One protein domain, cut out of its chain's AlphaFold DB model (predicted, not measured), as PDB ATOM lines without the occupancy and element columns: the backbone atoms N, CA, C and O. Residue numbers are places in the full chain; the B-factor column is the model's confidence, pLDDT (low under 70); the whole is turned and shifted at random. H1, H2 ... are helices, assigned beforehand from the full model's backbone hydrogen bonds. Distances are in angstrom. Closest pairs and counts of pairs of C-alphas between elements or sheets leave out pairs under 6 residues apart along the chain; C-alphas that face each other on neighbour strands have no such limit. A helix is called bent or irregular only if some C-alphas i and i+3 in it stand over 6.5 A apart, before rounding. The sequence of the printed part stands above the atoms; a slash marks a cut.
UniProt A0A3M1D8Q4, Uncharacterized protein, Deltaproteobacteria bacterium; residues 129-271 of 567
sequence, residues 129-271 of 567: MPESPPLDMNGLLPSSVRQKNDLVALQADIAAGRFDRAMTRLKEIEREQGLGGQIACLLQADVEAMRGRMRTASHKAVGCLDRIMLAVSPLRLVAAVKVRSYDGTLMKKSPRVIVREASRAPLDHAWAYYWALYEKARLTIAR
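AT A GLANCE: This is residues 129 to 271 of the 567 residues of an uncharacterized protein of Deltaproteobacteria bacterium (UniProt A0A3M1D8Q4). Five helices, H2 to H6, stand side by side in an up-and-down bundle, each running against the one before it. The longest helix, H7, packs on H6, and the short H1 packs on H2 and comes close to H7, with the C-alphas of Leu 140 and Trp 255 6.5 A apart. A long loop, residues 231 to 250, joins H6 to H7. The printed part has 143 residues with seven named helices, H1 to H7, and no named strand: all helix. It is compact, with a radius of gyration of the C-alphas of 14.2 A and spans of 37 by 33 by 25 A.

IN THESE COORDINATES: From Met 129, the printed part reaches H1, residues 137 to 140, at C-alpha 137 (260.774, 291.092, 306.729). H2 is residues 148 to 159, 17.2 A long; H3, 163 to 175, 18.6 A; H4, 178 to 194, 24.7 A; H5, 198 to 214, 24.4 A; H6, 220 to 230, 15.6 A. H7, residues 251 to 269, 28.0 A, ends at C-alpha 269 (273.562, 306.437, 294.494); it is irregular, with C-alphas 252 and 255 7.5 A apart.

HOW THE PARTS SIT: H1 touches H2, closest C-alphas Met 137 and Val 152, 5.6 A. H2 and H3 form a hairpin at a shallow tilt of 21 degrees, closest C-alphas Asp 157 and Ala 166, 5.8 A. Hairpin H4 and H5 comes to 4.3 A at C-alphas Ala 189 and Ala 201. H6 and H7 touch, the same way at a shallow tilt of 23 degrees, closest C-alphas Val 222 and Ala 260, 5.1 A. H4 and H7 are apart. Every O i to N i+4 pair is within hydrogen-bond range in H3 and H4; the counts are 5 of 8 in H2, 12 of 13 in H5, 6 of 7 in H6 and 12 of 15 in H7, and H1 is too short for such a pair.

THE WHOLE: The C-alphas farthest apart, Arg 162 and Arg 244, are 38.4 A apart. The printed part has no cut, and the link H6 to H7 is long. Mean pLDDT of the printed part is 76.9; 30 residues are under 70, among them 232 to 252.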
ATOM      1  N   MET A 129     277.425 298.763 302.341       76.25
ATOM      2  CA  MET A 129     276.889 298.090 303.524       76.25
ATOM      3  C   MET A 129     275.372 297.883 303.380       76.25
ATOM      4  O   MET A 129     274.695 298.711 302.754       76.25
ATOM      5  N   PRO A 130     274.799 296.810 303.957       73.69
ATOM      6  CA  PRO A 130     273.350 296.730 304.107       73.69
ATOM      7  C   PRO A 130     272.837 297.935 304.911       73.69
ATOM      8  O   PRO A 130     273.566 298.513 305.716       73.69
ATOM      9  N   GLU A 131     271.598 298.347 304.653       67.75
ATOM     10  CA  GLU A 131     270.960 299.420 305.420       67.75
ATOM     11  C   GLU A 131     270.708 298.951 306.863       67.75
ATOM     12  O   GLU A 131     270.333 297.795 307.079       67.75
ATOM     13  N   SER A 132     270.913 299.844 307.835       57.75
ATOM     14  CA  SER A 132     270.521 299.639 309.233       57.75
ATOM     15  C   SER A 132     269.298 300.520 309.537       57.75
ATOM     16  O   SER A 132     269.377 301.729 309.323       57.75
ATOM     17  N   PRO A 133     268.178 299.960 310.031       56.53
ATOM     18  CA  PRO A 133     267.982 298.549 310.353       56.53
ATOM     19  C   PRO A 133     267.841 297.689 309.078       56.53
ATOM     20  O   PRO A 133     267.451 298.220 308.026       56.53
ATOM     21  N   PRO A 134     268.115 296.366 309.161       63.09
ATOM     22  CA  PRO A 134     267.847 295.449 308.058       63.09
ATOM     23  C   PRO A 134     266.391 295.557 307.594       63.09
ATOM     24  O   PRO A 134     265.522 296.151 308.238       63.09
ATOM     25  N   LEU A 135     266.130 295.000 306.421       61.94
ATOM     26  CA  LEU A 135     264.811 295.026 305.804       61.94
ATOM     27  C   LEU A 135     263.720 294.525 306.732       61.94
ATOM     28  O   LEU A 135     263.916 293.554 307.463       61.94
ATOM     29  N   ASP A 136     262.572 295.199 306.665       68.75
ATOM     30  CA  ASP A 136     261.408 294.810 307.440       68.75
ATOM     31  C   ASP A 136     260.747 293.565 306.828       68.75
ATOM     32  O   ASP A 136     259.817 293.653 306.030       68.75
ATOM     33  N   MET A 137     261.270 292.390 307.167       72.62
ATOM     34  CA  MET A 137     260.774 291.092 306.729       72.62
ATOM     35  C   MET A 137     259.296 290.880 307.057       72.62
ATOM     36  O   MET A 137     258.625 290.163 306.317       72.62
ATOM     37  N   ASN A 138     258.763 291.534 308.094       71.69
ATOM     38  CA  ASN A 138     257.356 291.418 308.455       71.69
ATOM     39  C   ASN A 138     256.440 291.963 307.346       71.69
ATOM     40  O   ASN A 138     255.478 291.301 306.942       71.69
ATOM     41  N   GLY A 139     256.801 293.129 306.801       69.06
ATOM     42  CA  GLY A 139     256.077 293.790 305.713       69.06
ATOM     43  C   GLY A 139     256.463 293.339 304.300       69.06
ATOM     44  O   GLY A 139     255.777 293.708 303.349       69.06
ATOM     45  N   LEU A 140     257.545 292.567 304.143       72.44
ATOM     46  CA  LEU A 140     258.073 292.172 302.828       72.44
ATOM     47  C   LEU A 140     257.820 290.707 302.462       72.44
ATOM     48  O   LEU A 140     257.610 290.401 301.290       72.44
ATOM     49  N   LEU A 141     257.863 289.789 303.432       77.25
ATOM     50  CA  LEU A 141     257.732 288.363 303.141       77.25
ATOM     51  C   LEU A 141     256.254 287.973 302.965       77.25
ATOM     52  O   LEU A 141     255.438 288.280 303.848       77.25
ATOM     53  N   PRO A 142     255.886 287.277 301.873       74.25
ATOM     54  CA  PRO A 142     254.525 286.792 301.687       74.25
ATOM     55  C   PRO A 142     254.196 285.704 302.715       74.25
ATOM     56  O   PRO A 142     255.084 285.039 303.252       74.25
ATOM     57  N   SER A 143     252.904 285.502 302.981       78.69
ATOM     58  CA  SER A 143     252.414 284.454 303.891       78.69
ATOM     59  C   SER A 143     252.775 283.036 303.434       78.69
ATOM     60  O   SER A 143     252.819 282.130 304.258       78.69
ATOM     61  N   SER A 144     253.092 282.847 302.148       75.69
ATOM     62  CA  SER A 144     253.549 281.575 301.576       75.69
ATOM     63  C   SER A 144     254.939 281.131 302.058       75.69
ATOM     64  O   SER A 144     255.312 279.974 301.866       75.69
ATOM     65  N   VAL A 145     255.719 282.003 302.712       81.88
ATOM     66  CA  VAL A 145     256.993 281.615 303.336       81.88
ATOM     67  C   VAL A 145     256.711 280.944 304.681       81.88
ATOM     68  O   VAL A 145     256.448 281.619 305.672       81.88
ATOM     69  N   ARG A 146     256.824 279.612 304.734       83.56
ATOM     70  CA  ARG A 146     256.567 278.807 305.944       83.56
ATOM     71  C   ARG A 146     257.331 279.308 307.177       83.56
ATOM     72  O   ARG A 146     256.748 279.417 308.248       83.56
ATOM     73  N   GLN A 147     258.603 279.675 307.017       87.75
ATOM     74  CA  GLN A 147     259.469 280.170 308.096       87.75
ATOM     75  C   GLN A 147     259.367 281.692 308.313       87.75
ATOM     76  O   GLN A 147     260.260 282.291 308.913       87.75
ATOM     77  N   LYS A 148     258.312 282.363 307.814       87.38
ATOM     78  CA  LYS A 148     258.161 283.826 307.923       87.38
ATOM     79  C   LYS A 148     258.297 284.303 309.368       87.38
ATOM     80  O   LYS A 148     259.049 285.238 309.614       87.38
ATOM     81  N   ASN A 149     257.608 283.661 310.311       87.31
ATOM     82  CA  ASN A 149     257.615 284.076 311.715       87.31
ATOM     83  C   ASN A 149     259.008 283.943 312.346       87.31
ATOM     84  O   ASN A 149     259.442 284.843 313.065       87.31
ATOM     85  N   ASP A 150     259.739 282.875 312.019       87.62
ATOM     86  CA  ASP A 150     261.104 282.668 312.507       87.62
ATOM     87  C   ASP A 150     262.075 283.693 311.924       87.62
ATOM     88  O   ASP A 150     262.884 284.270 312.651       87.62
ATOM     89  N   LEU A 151     261.952 283.986 310.627       87.31
ATOM     90  CA  LEU A 151     262.725 285.033 309.964       87.31
ATOM     91  C   LEU A 151     262.424 286.410 310.573       87.31
ATOM     92  O   LEU A 151     263.351 287.134 310.923       87.31
ATOM     93  N   VAL A 152     261.152 286.756 310.782       86.38
ATOM     94  CA  VAL A 152     260.734 288.017 311.422       86.38
ATOM     95  C   VAL A 152     261.296 288.134 312.843       86.38
ATOM     96  O   VAL A 152     261.860 289.169 313.200       86.38
ATOM     97  N   ALA A 153     261.249 287.063 313.639       84.19
ATOM     98  CA  ALA A 153     261.799 287.064 314.996       84.19
ATOM     99  C   ALA A 153     263.313 287.361 315.032       84.19
ATOM    100  O   ALA A 153     263.807 287.971 315.984       84.19
ATOM    101  N   LEU A 154     264.059 286.988 313.985       85.88
ATOM    102  CA  LEU A 154     265.500 287.248 313.887       85.88
ATOM    103  C   LEU A 154     265.842 288.721 313.659       85.88
ATOM    104  O   LEU A 154     266.964 289.132 313.954       85.88
ATOM    105  N   GLN A 155     264.895 289.541 313.199       84.00
ATOM    106  CA  GLN A 155     265.125 290.979 313.028       84.00
ATOM    107  C   GLN A 155     265.465 291.656 314.351       84.00
ATOM    108  O   GLN A 155     266.354 292.505 314.385       84.00
ATOM    109  N   ALA A 156     264.805 291.251 315.438       81.31
ATOM    110  CA  ALA A 156     265.070 291.778 316.769       81.31
ATOM    111  C   ALA A 156     266.485 291.416 317.247       81.31
ATOM    112  O   ALA A 156     267.165 292.243 317.851       81.31
ATOM    113  N   ASP A 157     266.957 290.203 316.942       83.88
ATOM    114  CA  ASP A 157     268.317 289.773 317.275       83.88
ATOM    115  C   ASP A 157     269.373 290.542 316.472       83.88
ATOM    116  O   ASP A 157     270.367 290.992 317.045       83.88
ATOM    117  N   ILE A 158     269.146 290.750 315.172       82.12
ATOM    118  CA  ILE A 158     270.059 291.521 314.318       82.12
ATOM    119  C   ILE A 158     270.077 292.997 314.744       82.12
ATOM    120  O   ILE A 158     271.153 293.576 314.884       82.12
ATOM    121  N   ALA A 159     268.912 293.594 315.013       78.00
ATOM    122  CA  ALA A 159     268.798 294.976 315.480       78.00
ATOM    123  C   ALA A 159     269.456 295.190 316.853       78.00
ATOM    124  O   ALA A 159     270.059 296.233 317.089       78.00
ATOM    125  N   ALA A 160     269.397 294.191 317.737       80.50
ATOM    126  CA  ALA A 160     270.062 294.209 319.039       80.50
ATOM    127  C   ALA A 160     271.567 293.868 318.976       80.50
ATOM    128  O   ALA A 160     272.201 293.728 320.020       80.50
ATOM    129  N   GLY A 161     272.146 293.671 317.783       77.75
ATOM    130  CA  GLY A 161     273.558 293.309 317.615       77.75
ATOM    131  C   GLY A 161     273.911 291.893 318.088       77.75
ATOM    132  O   GLY A 161     275.090 291.556 318.207       77.75
ATOM    133  N   ARG A 162     272.916 291.028 318.333       86.31
ATOM    134  CA  ARG A 162     273.094 289.625 318.751       86.31
ATOM    135  C   ARG A 162     273.419 288.731 317.549       86.31
ATOM    136  O   ARG A 162     272.730 287.750 317.273       86.31
ATOM    137  N   PHE A 163     274.484 289.078 316.824       88.38
ATOM    138  CA  PHE A 163     274.819 288.477 315.531       88.38
ATOM    139  C   PHE A 163     275.110 286.976 315.600       88.38
ATOM    140  O   PHE A 163     274.720 286.253 314.691       88.38
ATOM    141  N   ASP A 164     275.763 286.485 316.656       91.25
ATOM    142  CA  ASP A 164     276.068 285.052 316.770       91.25
ATOM    143  C   ASP A 164     274.797 284.217 316.968       91.25
ATOM    144  O   ASP A 164     274.608 283.218 316.277       91.25
ATOM    145  N   ARG A 165     273.869 284.683 317.817       90.50
ATOM    146  CA  ARG A 165     272.553 284.049 317.996       90.50
ATOM    147  C   ARG A 165     271.753 284.056 316.694       90.50
ATOM    148  O   ARG A 165     271.201 283.024 316.316       90.50
ATOM    149  N   ALA A 166     271.732 285.193 315.995       89.88
ATOM    150  CA  ALA A 166     271.066 285.308 314.701       89.88
ATOM    151  C   ALA A 166     271.672 284.343 313.666       89.88
ATOM    152  O   ALA A 166     270.937 283.651 312.972       89.88
ATOM    153  N   MET A 167     273.003 284.233 313.600       91.69
ATOM    154  CA  MET A 167     273.693 283.327 312.674       91.69
ATOM    155  C   MET A 167     273.400 281.851 312.938       91.69
ATOM    156  O   MET A 167     273.238 281.105 311.976       91.69
ATOM    157  N   THR A 168     273.335 281.413 314.199       94.06
ATOM    158  CA  THR A 168     272.977 280.023 314.536       94.06
ATOM    159  C   THR A 168     271.579 279.695 314.020       94.06
ATOM    160  O   THR A 168     271.419 278.758 313.241       94.06
ATOM    161  N   ARG A 169     270.593 280.536 314.346       91.75
ATOM    162  CA  ARG A 169     269.202 280.333 313.918       91.75
ATOM    163  C   ARG A 169     269.034 280.427 312.399       91.75
ATOM    164  O   ARG A 169     268.318 279.632 311.803       91.75
ATOM    165  N   LEU A 170     269.745 281.339 311.733       91.88
ATOM    166  CA  LEU A 170     269.742 281.420 310.268       91.88
ATOM    167  C   LEU A 170     270.319 280.161 309.601       91.88
ATOM    168  O   LEU A 170     269.879 279.807 308.511       91.88
ATOM    169  N   LYS A 171     271.300 279.485 310.216       93.56
ATOM    170  CA  LYS A 171     271.825 278.205 309.706       93.56
ATOM    171  C   LYS A 171     270.836 277.061 309.895       93.56
ATOM    172  O   LYS A 171     270.803 276.166 309.060       93.56
ATOM    173  N   GLU A 172     270.065 277.072 310.978       93.06
ATOM    174  CA  GLU A 172     268.996 276.095 311.215       93.06
ATOM    175  C   GLU A 172     267.915 276.222 310.136       93.06
ATOM    176  O   GLU A 172     267.631 275.245 309.452       93.06
ATOM    177  N   ILE A 173     267.433 277.445 309.880       91.06
ATOM    178  CA  ILE A 173     266.436 277.722 308.831       91.06
ATOM    179  C   ILE A 173     266.976 277.391 307.429       91.06
ATOM    180  O   ILE A 173     266.250 276.861 306.592       91.06
ATOM    181  N   GLU A 174     268.257 277.670 307.146       90.62
ATOM    182  CA  GLU A 174     268.881 277.342 305.851       90.62
ATOM    183  C   GLU A 174     268.798 275.840 305.516       90.62
ATOM    184  O   GLU A 174     268.680 275.484 304.342       90.62
ATOM    185  N   ARG A 175     268.827 274.954 306.527       88.94
ATOM    186  CA  ARG A 175     268.795 273.492 306.335       88.94
ATOM    187  C   ARG A 175     267.445 272.966 305.857       88.94
ATOM    188  O   ARG A 175     267.420 271.909 305.236       88.94
ATOM    189  N   GLU A 176     266.354 273.688 306.101       81.31
ATOM    190  CA  GLU A 176     264.994 273.245 305.760       81.31
ATOM    191  C   GLU A 176     264.694 273.274 304.245       81.31
ATOM    192  O   GLU A 176     263.647 272.792 303.820       81.31
ATOM    193  N   GLN A 177     265.634 273.774 303.425       73.31
ATOM    194  CA  GLN A 177     265.519 273.953 301.969       73.31
ATOM    195  C   GLN A 177     264.325 274.856 301.558       73.31
ATOM    196  O   GLN A 177     263.557 275.353 302.379       73.31
ATOM    197  N   GLY A 178     264.210 275.189 300.268       83.44
ATOM    198  CA  GLY A 178     263.154 276.077 299.754       83.44
ATOM    199  C   GLY A 178     263.387 277.584 299.974       83.44
ATOM    200  O   GLY A 178     264.492 278.033 300.287       83.44
ATOM    201  N   LEU A 179     262.341 278.393 299.753       83.00
ATOM    202  CA  LEU A 179     262.437 279.862 299.705       83.00
ATOM    203  C   LEU A 179     262.881 280.476 301.045       83.00
ATOM    204  O   LEU A 179     263.711 281.384 301.052       83.00
ATOM    205  N   GLY A 180     262.391 279.951 302.174       85.69
ATOM    206  CA  GLY A 180     262.807 280.378 303.516       85.69
ATOM    207  C   GLY A 180     264.297 280.136 303.773       85.69
ATOM    208  O   GLY A 180     264.998 281.044 304.224       85.69
ATOM    209  N   GLY A 181     264.814 278.966 303.382       88.06
ATOM    210  CA  GLY A 181     266.240 278.654 303.488       88.06
ATOM    211  C   GLY A 181     267.123 279.527 302.585       88.06
ATOM    212  O   GLY A 181     268.194 279.972 303.000       88.06
ATOM    213  N   GLN A 182     266.655 279.859 301.376       86.88
ATOM    214  CA  GLN A 182     267.348 280.796 300.479       86.88
ATOM    215  C   GLN A 182     267.401 282.219 301.060       86.88
ATOM    216  O   GLN A 182     268.455 282.856 301.024       86.88
ATOM    217  N   ILE A 183     266.298 282.708 301.642       87.31
ATOM    218  CA  ILE A 183     266.260 284.000 302.346       87.31
ATOM    219  C   ILE A 183     267.228 283.981 303.530       87.31
ATOM    220  O   ILE A 183     268.025 284.908 303.678       87.31
ATOM    221  N   ALA A 184     267.214 282.914 304.336       89.38
ATOM    222  CA  ALA A 184     268.119 282.765 305.469       89.38
ATOM    223  C   ALA A 184     269.591 282.816 305.032       89.38
ATOM    224  O   ALA A 184     270.394 283.523 305.640       89.38
ATOM    225  N   CYS A 185     269.938 282.150 303.930       88.31
ATOM    226  CA  CYS A 185     271.278 282.183 303.350       88.31
ATOM    227  C   CYS A 185     271.706 283.608 302.929       88.31
ATOM    228  O   CYS A 185     272.828 284.031 303.221       88.31
ATOM    229  N   LEU A 186     270.807 284.391 302.315       87.38
ATOM    230  CA  LEU A 186     271.076 285.795 301.965       87.38
ATOM    231  C   LEU A 186     271.207 286.700 303.200       87.38
ATOM    232  O   LEU A 186     272.075 287.570 303.226       87.38
ATOM    233  N   LEU A 187     270.395 286.485 304.236       88.69
ATOM    234  CA  LEU A 187     270.488 287.231 305.495       88.69
ATOM    235  C   LEU A 187     271.780 286.931 306.255       88.69
ATOM    236  O   LEU A 187     272.327 287.822 306.895       88.69
ATOM    237  N   GLN A 188     272.320 285.714 306.156       90.75
ATOM    238  CA  GLN A 188     273.643 285.423 306.714       90.75
ATOM    239  C   GLN A 188     274.732 286.299 306.080       90.75
ATOM    240  O   GLN A 188     275.649 286.726 306.781       90.75
ATOM    241  N   ALA A 189     274.651 286.581 304.774       88.50
ATOM    242  CA  ALA A 189     275.581 287.504 304.126       88.50
ATOM    243  C   ALA A 189     275.429 288.930 304.684       88.50
ATOM    244  O   ALA A 189     276.438 289.574 304.967       88.50
ATOM    245  N   ASP A 190     274.196 289.386 304.929       87.56
ATOM    246  CA  ASP A 190     273.931 290.690 305.550       87.56
ATOM    247  C   ASP A 190     274.499 290.765 306.965       87.56
ATOM    248  O   ASP A 190     275.139 291.754 307.311       87.56
ATOM    249  N   VAL A 191     274.325 289.714 307.769       88.31
ATOM    250  CA  VAL A 191     274.868 289.658 309.131       88.31
ATOM    251  C   VAL A 191     276.397 289.681 309.111       88.31
ATOM    252  O   VAL A 191     276.998 290.447 309.861       88.31
ATOM    253  N   GLU A 192     277.058 288.918 308.233       87.88
ATOM    254  CA  GLU A 192     278.520 289.004 308.089       87.88
ATOM    255  C   GLU A 192     278.965 290.394 307.608       87.88
ATOM    256  O   GLU A 192     279.981 290.905 308.085       87.88
ATOM    257  N   ALA A 193     278.200 291.042 306.724       82.69
ATOM    258  CA  ALA A 193     278.464 292.413 306.302       82.69
ATOM    259  C   ALA A 193     278.286 293.405 307.464       82.69
ATOM    260  O   ALA A 193     279.134 294.268 307.644       82.69
ATOM    261  N   MET A 194     277.267 293.248 308.315       80.75
ATOM    262  CA  MET A 194     277.049 294.074 309.516       80.75
ATOM    263  C   MET A 194     278.124 293.857 310.591       80.75
ATOM    264  O   MET A 194     278.529 294.807 311.254       80.75
ATOM    265  N   ARG A 195     278.672 292.638 310.705       81.38
ATOM    266  CA  ARG A 195     279.904 292.343 311.472       81.38
ATOM    267  C   ARG A 195     281.167 292.883 310.794       81.38
ATOM    268  O   ARG A 195     282.259 292.796 311.357       81.38
ATOM    269  N   GLY A 196     281.028 293.372 309.563       76.38
ATOM    270  CA  GLY A 196     282.064 293.946 308.723       76.38
ATOM    271  C   GLY A 196     283.079 292.976 308.142       76.38
ATOM    272  O   GLY A 196     284.188 293.346 307.753       76.38
ATOM    273  N   ARG A 197     282.683 291.716 308.021       83.94
ATOM    274  CA  ARG A 197     283.427 290.683 307.309       83.94
ATOM    275  C   ARG A 197     282.999 290.674 305.840       83.94
ATOM    276  O   ARG A 197     282.431 289.701 305.356       83.94
ATOM    277  N   MET A 198     283.290 291.758 305.111       81.88
ATOM    278  CA  MET A 198     282.789 291.966 303.737       81.88
ATOM    279  C   MET A 198     283.215 290.877 302.745       81.88
ATOM    280  O   MET A 198     282.416 290.463 301.911       81.88
ATOM    281  N   ARG A 199     284.442 290.349 302.865       80.69
ATOM    282  CA  ARG A 199     284.899 289.220 302.031       80.69
ATOM    283  C   ARG A 199     284.073 287.957 302.292       80.69
ATOM    284  O   ARG A 199     283.630 287.309 301.351       80.69
ATOM    285  N   THR A 200     283.807 287.652 303.562       87.00
ATOM    286  CA  THR A 200     282.961 286.520 303.964       87.00
ATOM    287  C   THR A 200     281.519 286.712 303.502       87.00
ATOM    288  O   THR A 200     280.921 285.777 302.978       87.00
ATOM    289  N   ALA A 201     280.975 287.924 303.644       86.25
ATOM    290  CA  ALA A 201     279.650 288.282 303.147       86.25
ATOM    291  C   ALA A 201     279.543 288.091 301.626       86.25
ATOM    292  O   ALA A 201     278.581 287.499 301.148       86.25
ATOM    293  N   SER A 202     280.561 288.521 300.873       83.25
ATOM    294  CA  SER A 202     280.643 288.321 299.425       83.25
ATOM    295  C   SER A 202     280.673 286.839 299.055       83.25
ATOM    296  O   SER A 202     279.820 286.399 298.292       83.25
ATOM    297  N   HIS A 203     281.573 286.045 299.650       84.69
ATOM    298  CA  HIS A 203     281.644 284.602 299.392       84.69
ATOM    299  C   HIS A 203     280.325 283.889 299.720       84.69
ATOM    300  O   HIS A 203     279.870 283.050 298.948       84.69
ATOM    301  N   LYS A 204     279.670 284.254 300.831       87.00
ATOM    302  CA  LYS A 204     278.344 283.725 301.183       87.00
ATOM    303  C   LYS A 204     277.277 284.118 300.166       87.00
ATOM    304  O   LYS A 204     276.502 283.262 299.756       87.00
ATOM    305  N   ALA A 205     277.241 285.381 299.744       84.25
ATOM    306  CA  ALA A 205     276.280 285.852 298.750       84.25
ATOM    307  C   ALA A 205     276.479 285.159 297.391       84.25
ATOM    308  O   ALA A 205     275.491 284.807 296.754       84.25
ATOM    309  N   VAL A 206     277.730 284.914 296.978       83.25
ATOM    310  CA  VAL A 206     278.060 284.155 295.758       83.25
ATOM    311  C   VAL A 206     277.595 282.707 295.887       83.25
ATOM    312  O   VAL A 206     276.791 282.259 295.079       83.25
ATOM    313  N   GLY A 207     277.979 282.011 296.962       82.88
ATOM    314  CA  GLY A 207     277.546 280.628 297.185       82.88
ATOM    315  C   GLY A 207     276.028 280.474 297.362       82.88
ATOM    316  O   GLY A 207     275.480 279.395 297.141       82.88
ATOM    317  N   CYS A 208     275.327 281.538 297.762       83.56
ATOM    318  CA  CYS A 208     273.869 281.593 297.763       83.56
ATOM    319  C   CYS A 208     273.310 281.793 296.348       83.56
ATOM    320  O   CYS A 208     272.395 281.075 295.946       83.56
ATOM    321  N   LEU A 209     273.874 282.732 295.580       82.88
ATOM    322  CA  LEU A 209     273.498 282.978 294.191       82.88
ATOM    323  C   LEU A 209     273.638 281.710 293.348       82.88
ATOM    324  O   LEU A 209     272.696 281.385 292.636       82.88
ATOM    325  N   ASP A 210     274.739 280.970 293.470       80.00
ATOM    326  CA  ASP A 210     274.962 279.728 292.720       80.00
ATOM    327  C   ASP A 210     273.857 278.698 293.010       80.00
ATOM    328  O   ASP A 210     273.251 278.139 292.095       80.00
ATOM    329  N   ARG A 211     273.495 278.531 294.289       78.94
ATOM    330  CA  ARG A 211     272.395 277.648 294.716       78.94
ATOM    331  C   ARG A 211     271.024 278.117 294.211       78.94
ATOM    332  O   ARG A 211     270.215 277.309 293.767       78.94
ATOM    333  N   ILE A 212     270.762 279.423 294.235       78.56
ATOM    334  CA  ILE A 212     269.514 280.045 293.758       78.56
ATOM    335  C   ILE A 212     269.404 279.987 292.220       78.56
ATOM    336  O   ILE A 212     268.307 279.841 291.670       78.56
ATOM    337  N   MET A 213     270.530 280.091 291.508       73.12
ATOM    338  CA  MET A 213     270.602 279.961 290.053       73.12
ATOM    339  C   MET A 213     270.230 278.549 289.605       73.12
ATOM    340  O   MET A 213     269.490 278.421 288.634       73.12
ATOM    341  N   LEU A 214     270.622 277.512 290.345       70.06
ATOM    342  CA  LEU A 214     270.202 276.134 290.069       70.06
ATOM    343  C   LEU A 214     268.699 275.898 290.319       70.06
ATOM    344  O   LEU A 214     268.091 275.072 289.650       70.06
ATOM    345  N   ALA A 215     268.079 276.656 291.230       65.56
ATOM    346  CA  ALA A 215     266.719 276.405 291.723       65.56
ATOM    347  C   ALA A 215     265.587 277.228 291.059       65.56
ATOM    348  O   ALA A 215     264.468 277.207 291.559       65.56
ATOM    349  N   VAL A 216     265.852 277.996 289.991       66.88
ATOM    350  CA  VAL A 216     264.848 278.865 289.313       66.88
ATOM    351  C   VAL A 216     264.046 279.748 290.283       66.88
ATOM    352  O   VAL A 216     262.831 279.866 290.210       66.88
ATOM    353  N   SER A 217     264.749 280.391 291.217       73.38
ATOM    354  CA  SER A 217     264.114 281.164 292.289       73.38
ATOM    355  C   SER A 217     263.945 282.659 291.956       73.38
ATOM    356  O   SER A 217     264.821 283.259 291.318       73.38
ATOM    357  N   PRO A 218     262.877 283.317 292.453       71.31
ATOM    358  CA  PRO A 218     262.687 284.767 292.325       71.31
ATOM    359  C   PRO A 218     263.791 285.587 293.018       71.31
ATOM    360  O   PRO A 218     263.992 286.765 292.715       71.31
ATOM    361  N   LEU A 219     264.568 284.968 293.915       77.94
ATOM    362  CA  LEU A 219     265.658 285.615 294.644       77.94
ATOM    363  C   LEU A 219     266.947 285.761 293.833       77.94
ATOM    364  O   LEU A 219     267.885 286.394 294.316       77.94
ATOM    365  N   ARG A 220     267.018 285.239 292.599       77.62
ATOM    366  CA  ARG A 220     268.201 285.382 291.725       77.62
ATOM    367  C   ARG A 220     268.649 286.836 291.618       77.62
ATOM    368  O   ARG A 220     269.833 287.146 291.743       77.62
ATOM    369  N   LEU A 221     267.692 287.745 291.430       75.62
ATOM    370  CA  LEU A 221     267.990 289.162 291.280       75.62
ATOM    371  C   LEU A 221     268.431 289.806 292.604       75.62
ATOM    372  O   LEU A 221     269.363 290.609 292.603       75.62
ATOM    373  N   VAL A 222     267.806 289.421 293.719       80.00
ATOM    374  CA  VAL A 222     268.176 289.846 295.081       80.00
ATOM    375  C   VAL A 222     269.624 289.440 295.374       80.00
ATOM    376  O   VAL A 222     270.455 290.284 295.717       80.00
ATOM    377  N   ALA A 223     269.951 288.166 295.155       81.81
ATOM    378  CA  ALA A 223     271.279 287.602 295.363       81.81
ATOM    379  C   ALA A 223     272.333 288.287 294.482       81.81
ATOM    380  O   ALA A 223     273.348 288.762 294.989       81.81
ATOM    381  N   ALA A 224     272.061 288.449 293.182       79.62
ATOM    382  CA  ALA A 224     272.980 289.108 292.254       79.62
ATOM    383  C   ALA A 224     273.279 290.566 292.639       79.62
ATOM    384  O   ALA A 224     274.389 291.053 292.416       79.62
ATOM    385  N   VAL A 225     272.299 291.277 293.203       78.88
ATOM    386  CA  VAL A 225     272.485 292.645 293.703       78.88
ATOM    387  C   VAL A 225     273.320 292.649 294.989       78.88
ATOM    388  O   VAL A 225     274.262 293.435 295.070       78.88
ATOM    389  N   LYS A 226     273.066 291.729 295.932       82.88
ATOM    390  CA  LYS A 226     273.867 291.586 297.165       82.88
ATOM    391  C   LYS A 226     275.328 291.243 296.894       82.88
ATOM    392  O   LYS A 226     276.204 291.864 297.491       82.88
ATOM    393  N   VAL A 227     275.607 290.323 295.962       82.31
ATOM    394  CA  VAL A 227     276.989 289.988 295.566       82.31
ATOM    395  C   VAL A 227     277.768 291.256 295.226       82.31
ATOM    396  O   VAL A 227     278.861 291.452 295.739       82.31
ATOM    397  N   ARG A 228     277.176 292.174 294.458       78.31
ATOM    398  CA  ARG A 228     277.848 293.410 294.022       78.31
ATOM    399  C   ARG A 228     278.003 294.457 295.102       78.31
ATOM    400  O   ARG A 228     278.935 295.255 295.058       78.31
ATOM    401  N   SER A 229     277.071 294.490 296.047       80.19
ATOM    402  CA  SER A 229     277.231 295.316 297.237       80.19
ATOM    403  C   SER A 229     278.477 294.878 298.020       80.19
ATOM    404  O   SER A 229     279.164 295.725 298.590       80.19
ATOM    405  N   TYR A 230     278.821 293.582 298.001       82.69
ATOM    406  CA  TYR A 230     279.847 292.995 298.874       82.69
ATOM    407  C   TYR A 230     281.162 292.595 298.186       82.69
ATOM    408  O   TYR A 230     282.178 292.497 298.865       82.69
ATOM    409  N   ASP A 231     281.195 292.392 296.868       76.19
ATOM    410  CA  ASP A 231     282.377 291.922 296.116       76.19
ATOM    411  C   ASP A 231     283.391 293.030 295.769       76.19
ATOM    412  O   ASP A 231     284.461 292.784 295.211       76.19
ATOM    413  N   GLY A 232     283.074 294.276 296.117       66.88
ATOM    414  CA  GLY A 232     283.945 295.420 295.882       66.88
ATOM    415  C   GLY A 232     283.940 295.918 294.438       66.88
ATOM    416  O   GLY A 232     284.774 296.750 294.078       66.88
ATOM    417  N   THR A 233     283.017 295.428 293.605       66.44
ATOM    418  CA  THR A 233     282.823 295.848 292.213       66.44
ATOM    419  C   THR A 233     281.771 296.943 292.078       66.44
ATOM    420  O   THR A 233     281.145 297.093 291.025       66.44
ATOM    421  N   LEU A 234     281.618 297.784 293.108       61.25
ATOM    422  CA  LEU A 234     280.702 298.923 293.082       61.25
ATOM    423  C   LEU A 234     280.849 299.789 291.824       61.25
ATOM    424  O   LEU A 234     279.856 300.357 291.404       61.25
ATOM    425  N   MET A 235     282.005 299.808 291.157       53.84
ATOM    426  CA  MET A 235     282.244 300.568 289.921       53.84
ATOM    427  C   MET A 235     281.870 299.836 288.608       53.84
ATOM    428  O   MET A 235     281.886 300.450 287.544       53.84
ATOM    429  N   LYS A 236     281.523 298.538 288.622       59.12
ATOM    430  CA  LYS A 236     281.230 297.757 287.398       59.12
ATOM    431  C   LYS A 236     279.741 297.816 287.005       59.12
ATOM    432  O   LYS A 236     278.845 297.699 287.845       59.12
ATOM    433  N   LYS A 237     279.432 297.999 285.712       51.00
ATOM    434  CA  LYS A 237     278.044 297.985 285.187       51.00
ATOM    435  C   LYS A 237     277.401 296.602 285.347       51.00
ATOM    436  O   LYS A 237     278.077 295.581 285.331       51.00
ATOM    437  N   SER A 238     276.075 296.566 285.484       45.91
ATOM    438  CA  SER A 238     275.334 295.308 285.590       45.91
ATOM    439  C   SER A 238     275.314 294.493 284.305       45.91
ATOM    440  O   SER A 238     274.916 295.067 283.293       45.91
ATOM    441  N   PRO A 239     275.570 293.165 284.337       44.47
ATOM    442  CA  PRO A 239     275.042 292.263 283.323       44.47
ATOM    443  C   PRO A 239     273.550 292.530 283.113       44.47
ATOM    444  O   PRO A 239     272.755 292.501 284.055       44.47
ATOM    445  N   ARG A 240     273.204 292.870 281.867       44.12
ATOM    446  CA  ARG A 240     271.860 293.278 281.424       44.12
ATOM    447  C   ARG A 240     270.845 292.126 281.456       44.12
ATOM    448  O   ARG A 240     269.646 292.377 281.433       44.12
ATOM    449  N   VAL A 241     271.330 290.888 281.551       42.75
ATOM    450  CA  VAL A 241     270.571 289.652 281.303       42.75
ATOM    451  C   VAL A 241     269.528 289.345 282.394       42.75
ATOM    452  O   VAL A 241     268.461 288.844 282.084       42.75
ATOM    453  N   ILE A 242     269.737 289.761 283.649       49.28
ATOM    454  CA  ILE A 242     268.889 289.340 284.793       49.28
ATOM    455  C   ILE A 242     267.600 290.194 284.944       49.28
ATOM    456  O   ILE A 242     266.795 289.977 285.842       49.28
ATOM    457  N   VAL A 243     267.380 291.221 284.110       44.00
ATOM    458  CA  VAL A 243     266.296 292.212 284.329       44.00
ATOM    459  C   VAL A 243     265.029 291.937 283.512       44.00
ATOM    460  O   VAL A 243     263.949 292.294 283.969       44.00
ATOM    461  N   ARG A 244     265.125 291.288 282.342       44.66
ATOM    462  CA  ARG A 244     263.953 291.036 281.476       44.66
ATOM    463  C   ARG A 244     263.064 289.876 281.942       44.66
ATOM    464  O   ARG A 244     261.901 289.838 281.564       44.66
ATOM    465  N   GLU A 245     263.581 288.961 282.760       47.00
ATOM    466  CA  GLU A 245     262.833 287.779 283.219       47.00
ATOM    467  C   GLU A 245     262.024 288.033 284.503       47.00
ATOM    468  O   GLU A 245     260.970 287.439 284.695       47.00
ATOM    469  N   ALA A 246     262.454 288.967 285.360       45.41
ATOM    470  CA  ALA A 246     261.817 289.202 286.662       45.41
ATOM    471  C   ALA A 246     260.463 289.933 286.580       45.41
ATOM    472  O   ALA A 246     259.634 289.772 287.467       45.41
ATOM    473  N   SER A 247     260.201 290.689 285.506       47.88
ATOM    474  CA  SER A 247     258.888 291.310 285.258       47.88
ATOM    475  C   SER A 247     257.820 290.309 284.796       47.88
ATOM    476  O   SER A 247     256.682 290.703 284.573       47.88
ATOM    477  N   ARG A 248     258.191 289.035 284.605       52.72
ATOM    478  CA  ARG A 248     257.286 287.918 284.292       52.72
ATOM    479  C   ARG A 248     257.101 286.961 285.477       52.72
ATOM    480  O   ARG A 248     256.478 285.918 285.311       52.72
ATOM    481  N   ALA A 249     257.674 287.277 286.642       52.91
ATOM    482  CA  ALA A 249     257.499 286.469 287.843       52.91
ATOM    483  C   ALA A 249     256.038 286.546 288.328       52.91
ATOM    484  O   ALA A 249     255.422 287.609 288.202       52.91
ATOM    485  N   PRO A 250     255.481 285.455 288.877       59.00
ATOM    486  CA  PRO A 250     254.135 285.476 289.437       59.00
ATOM    487  C   PRO A 250     254.018 286.504 290.584       59.00
ATOM    488  O   PRO A 250     255.008 286.887 291.218       59.00
ATOM    489  N   LEU A 251     252.803 287.034 290.781       60.50
ATOM    490  CA  LEU A 251     252.513 288.195 291.646       60.50
ATOM    491  C   LEU A 251     252.983 288.007 293.100       60.50
ATOM    492  O   LEU A 251     253.398 288.964 293.755       60.50
ATOM    493  N   ASP A 252     252.996 286.768 293.582       61.34
ATOM    494  CA  ASP A 252     253.477 286.340 294.900       61.34
ATOM    495  C   ASP A 252     254.993 286.538 295.112       61.34
ATOM    496  O   ASP A 252     255.508 286.414 296.230       61.34
ATOM    497  N   HIS A 253     255.727 286.897 294.059       70.12
ATOM    498  CA  HIS A 253     257.168 287.138 294.077       70.12
ATOM    499  C   HIS A 253     257.574 288.553 293.638       70.12
ATOM    500  O   HIS A 253     258.769 288.871 293.609       70.12
ATOM    501  N   ALA A 254     256.607 289.437 293.369       73.06
ATOM    502  CA  ALA A 254     256.855 290.828 292.977       73.06
ATOM    503  C   ALA A 254     257.705 291.598 294.012       73.06
ATOM    504  O   ALA A 254     258.519 292.454 293.658       73.06
ATOM    505  N   TRP A 255     257.601 291.233 295.293       76.44
ATOM    506  CA  TRP A 255     258.394 291.809 296.382       76.44
ATOM    507  C   TRP A 255     259.910 291.684 296.164       76.44
ATOM    508  O   TRP A 255     260.647 292.637 296.415       76.44
ATOM    509  N   ALA A 256     260.390 290.549 295.642       78.25
ATOM    510  CA  ALA A 256     261.814 290.312 295.393       78.25
ATOM    511  C   ALA A 256     262.336 291.204 294.254       78.25
ATOM    512  O   ALA A 256     263.470 291.695 294.294       78.25
ATOM    513  N   TYR A 257     261.484 291.466 293.259       77.75
ATOM    514  CA  TYR A 257     261.769 292.395 292.171       77.75
ATOM    515  C   TYR A 257     261.863 293.842 292.670       77.75
ATOM    516  O   TYR A 257     262.876 294.506 292.422       77.75
ATOM    517  N   TYR A 258     260.862 294.319 293.419       78.12
ATOM    518  CA  TYR A 258     260.864 295.673 293.984       78.12
ATOM    519  C   TYR A 258     262.025 295.882 294.955       78.12
ATOM    520  O   TYR A 258     262.713 296.902 294.907       78.12
ATOM    521  N   TRP A 259     262.329 294.876 295.770       82.56
ATOM    522  CA  TRP A 259     263.495 294.906 296.635       82.56
ATOM    523  C   TRP A 259     264.795 295.107 295.855       82.56
ATOM    524  O   TRP A 259     265.613 295.976 296.164       82.56
ATOM    525  N   ALA A 260     264.989 294.321 294.800       79.94
ATOM    526  CA  ALA A 260     266.202 294.409 294.012       79.94
ATOM    527  C   ALA A 260     266.288 295.714 293.210       79.94
ATOM    528  O   ALA A 260     267.391 296.198 292.950       79.94
ATOM    529  N   LEU A 261     265.156 296.298 292.809       78.56
ATOM    530  CA  LEU A 261     265.110 297.647 292.249       78.56
ATOM    531  C   LEU A 261     265.547 298.701 293.276       78.56
ATOM    532  O   LEU A 261     266.347 299.571 292.921       78.56
ATOM    533  N   TYR A 262     265.095 298.592 294.528       83.81
ATOM    534  CA  TYR A 262     265.481 299.495 295.618       83.81
ATOM    535  C   TYR A 262     266.985 299.424 295.892       83.81
ATOM    536  O   TYR A 262     267.686 300.434 295.851       83.81
ATOM    537  N   GLU A 263     267.535 298.222 296.041       81.50
ATOM    538  CA  GLU A 263     268.975 298.046 296.243       81.50
ATOM    539  C   GLU A 263     269.805 298.452 295.022       81.50
ATOM    540  O   GLU A 263     270.885 299.029 295.147       81.50
ATOM    541  N   LYS A 264     269.290 298.244 293.803       82.19
ATOM    542  CA  LYS A 264     269.914 298.811 292.603       82.19
ATOM    543  C   LYS A 264     269.924 300.331 292.647       82.19
ATOM    544  O   LYS A 264     270.888 300.902 292.140       82.19
ATOM    545  N   ALA A 265     268.884 300.986 293.160       83.31
ATOM    546  CA  ALA A 265     268.886 302.431 293.344       83.31
ATOM    547  C   ALA A 265     269.984 302.830 294.339       83.31
ATOM    548  O   ALA A 265     270.834 303.633 293.964       83.31
ATOM    549  N   ARG A 266     270.086 302.165 295.499       85.44
ATOM    550  CA  ARG A 266     271.182 302.372 296.472       85.44
ATOM    551  C   ARG A 266     272.572 302.227 295.856       85.44
ATOM    552  O   ARG A 266     273.406 303.115 296.001       85.44
ATOM    553  N   LEU A 267     272.810 301.160 295.091       81.88
ATOM    554  CA  LEU A 267     274.065 300.960 294.353       81.88
ATOM    555  C   LEU A 267     274.345 302.079 293.344       81.88
ATOM    556  O   LEU A 267     275.497 302.404 293.091       81.88
ATOM    557  N   THR A 268     273.300 302.637 292.739       84.06
ATOM    558  CA  THR A 268     273.415 303.718 291.753       84.06
ATOM    559  C   THR A 268     273.761 305.045 292.440       84.06
ATOM    560  O   THR A 268     274.601 305.781 291.933       84.06
ATOM    561  N   ILE A 269     273.196 305.302 293.626       79.88
ATOM    562  CA  ILE A 269     273.562 306.437 294.494       79.88
ATOM    563  C   ILE A 269     275.022 306.324 294.926       79.88
ATOM    564  O   ILE A 269     275.785 307.259 294.731       79.88
ATOM    565  N   ALA A 270     275.440 305.150 295.407       77.69
ATOM    566  CA  ALA A 270     276.816 304.902 295.840       77.69
ATOM    567  C   ALA A 270     277.864 305.055 294.713       77.69
ATOM    568  O   ALA A 270     279.060 305.102 294.989       77.69
ATOM    569  N   ARG A 271     277.432 305.107 293.444       77.31
ATOM    570  CA  ARG A 271     278.269 305.378 292.260       77.31
ATOM    571  C   ARG A 271     278.259 306.847 291.823       77.31
ATOM    572  O   ARG A 271     278.896 307.157 290.824       77.31
TER     573      ARG A 271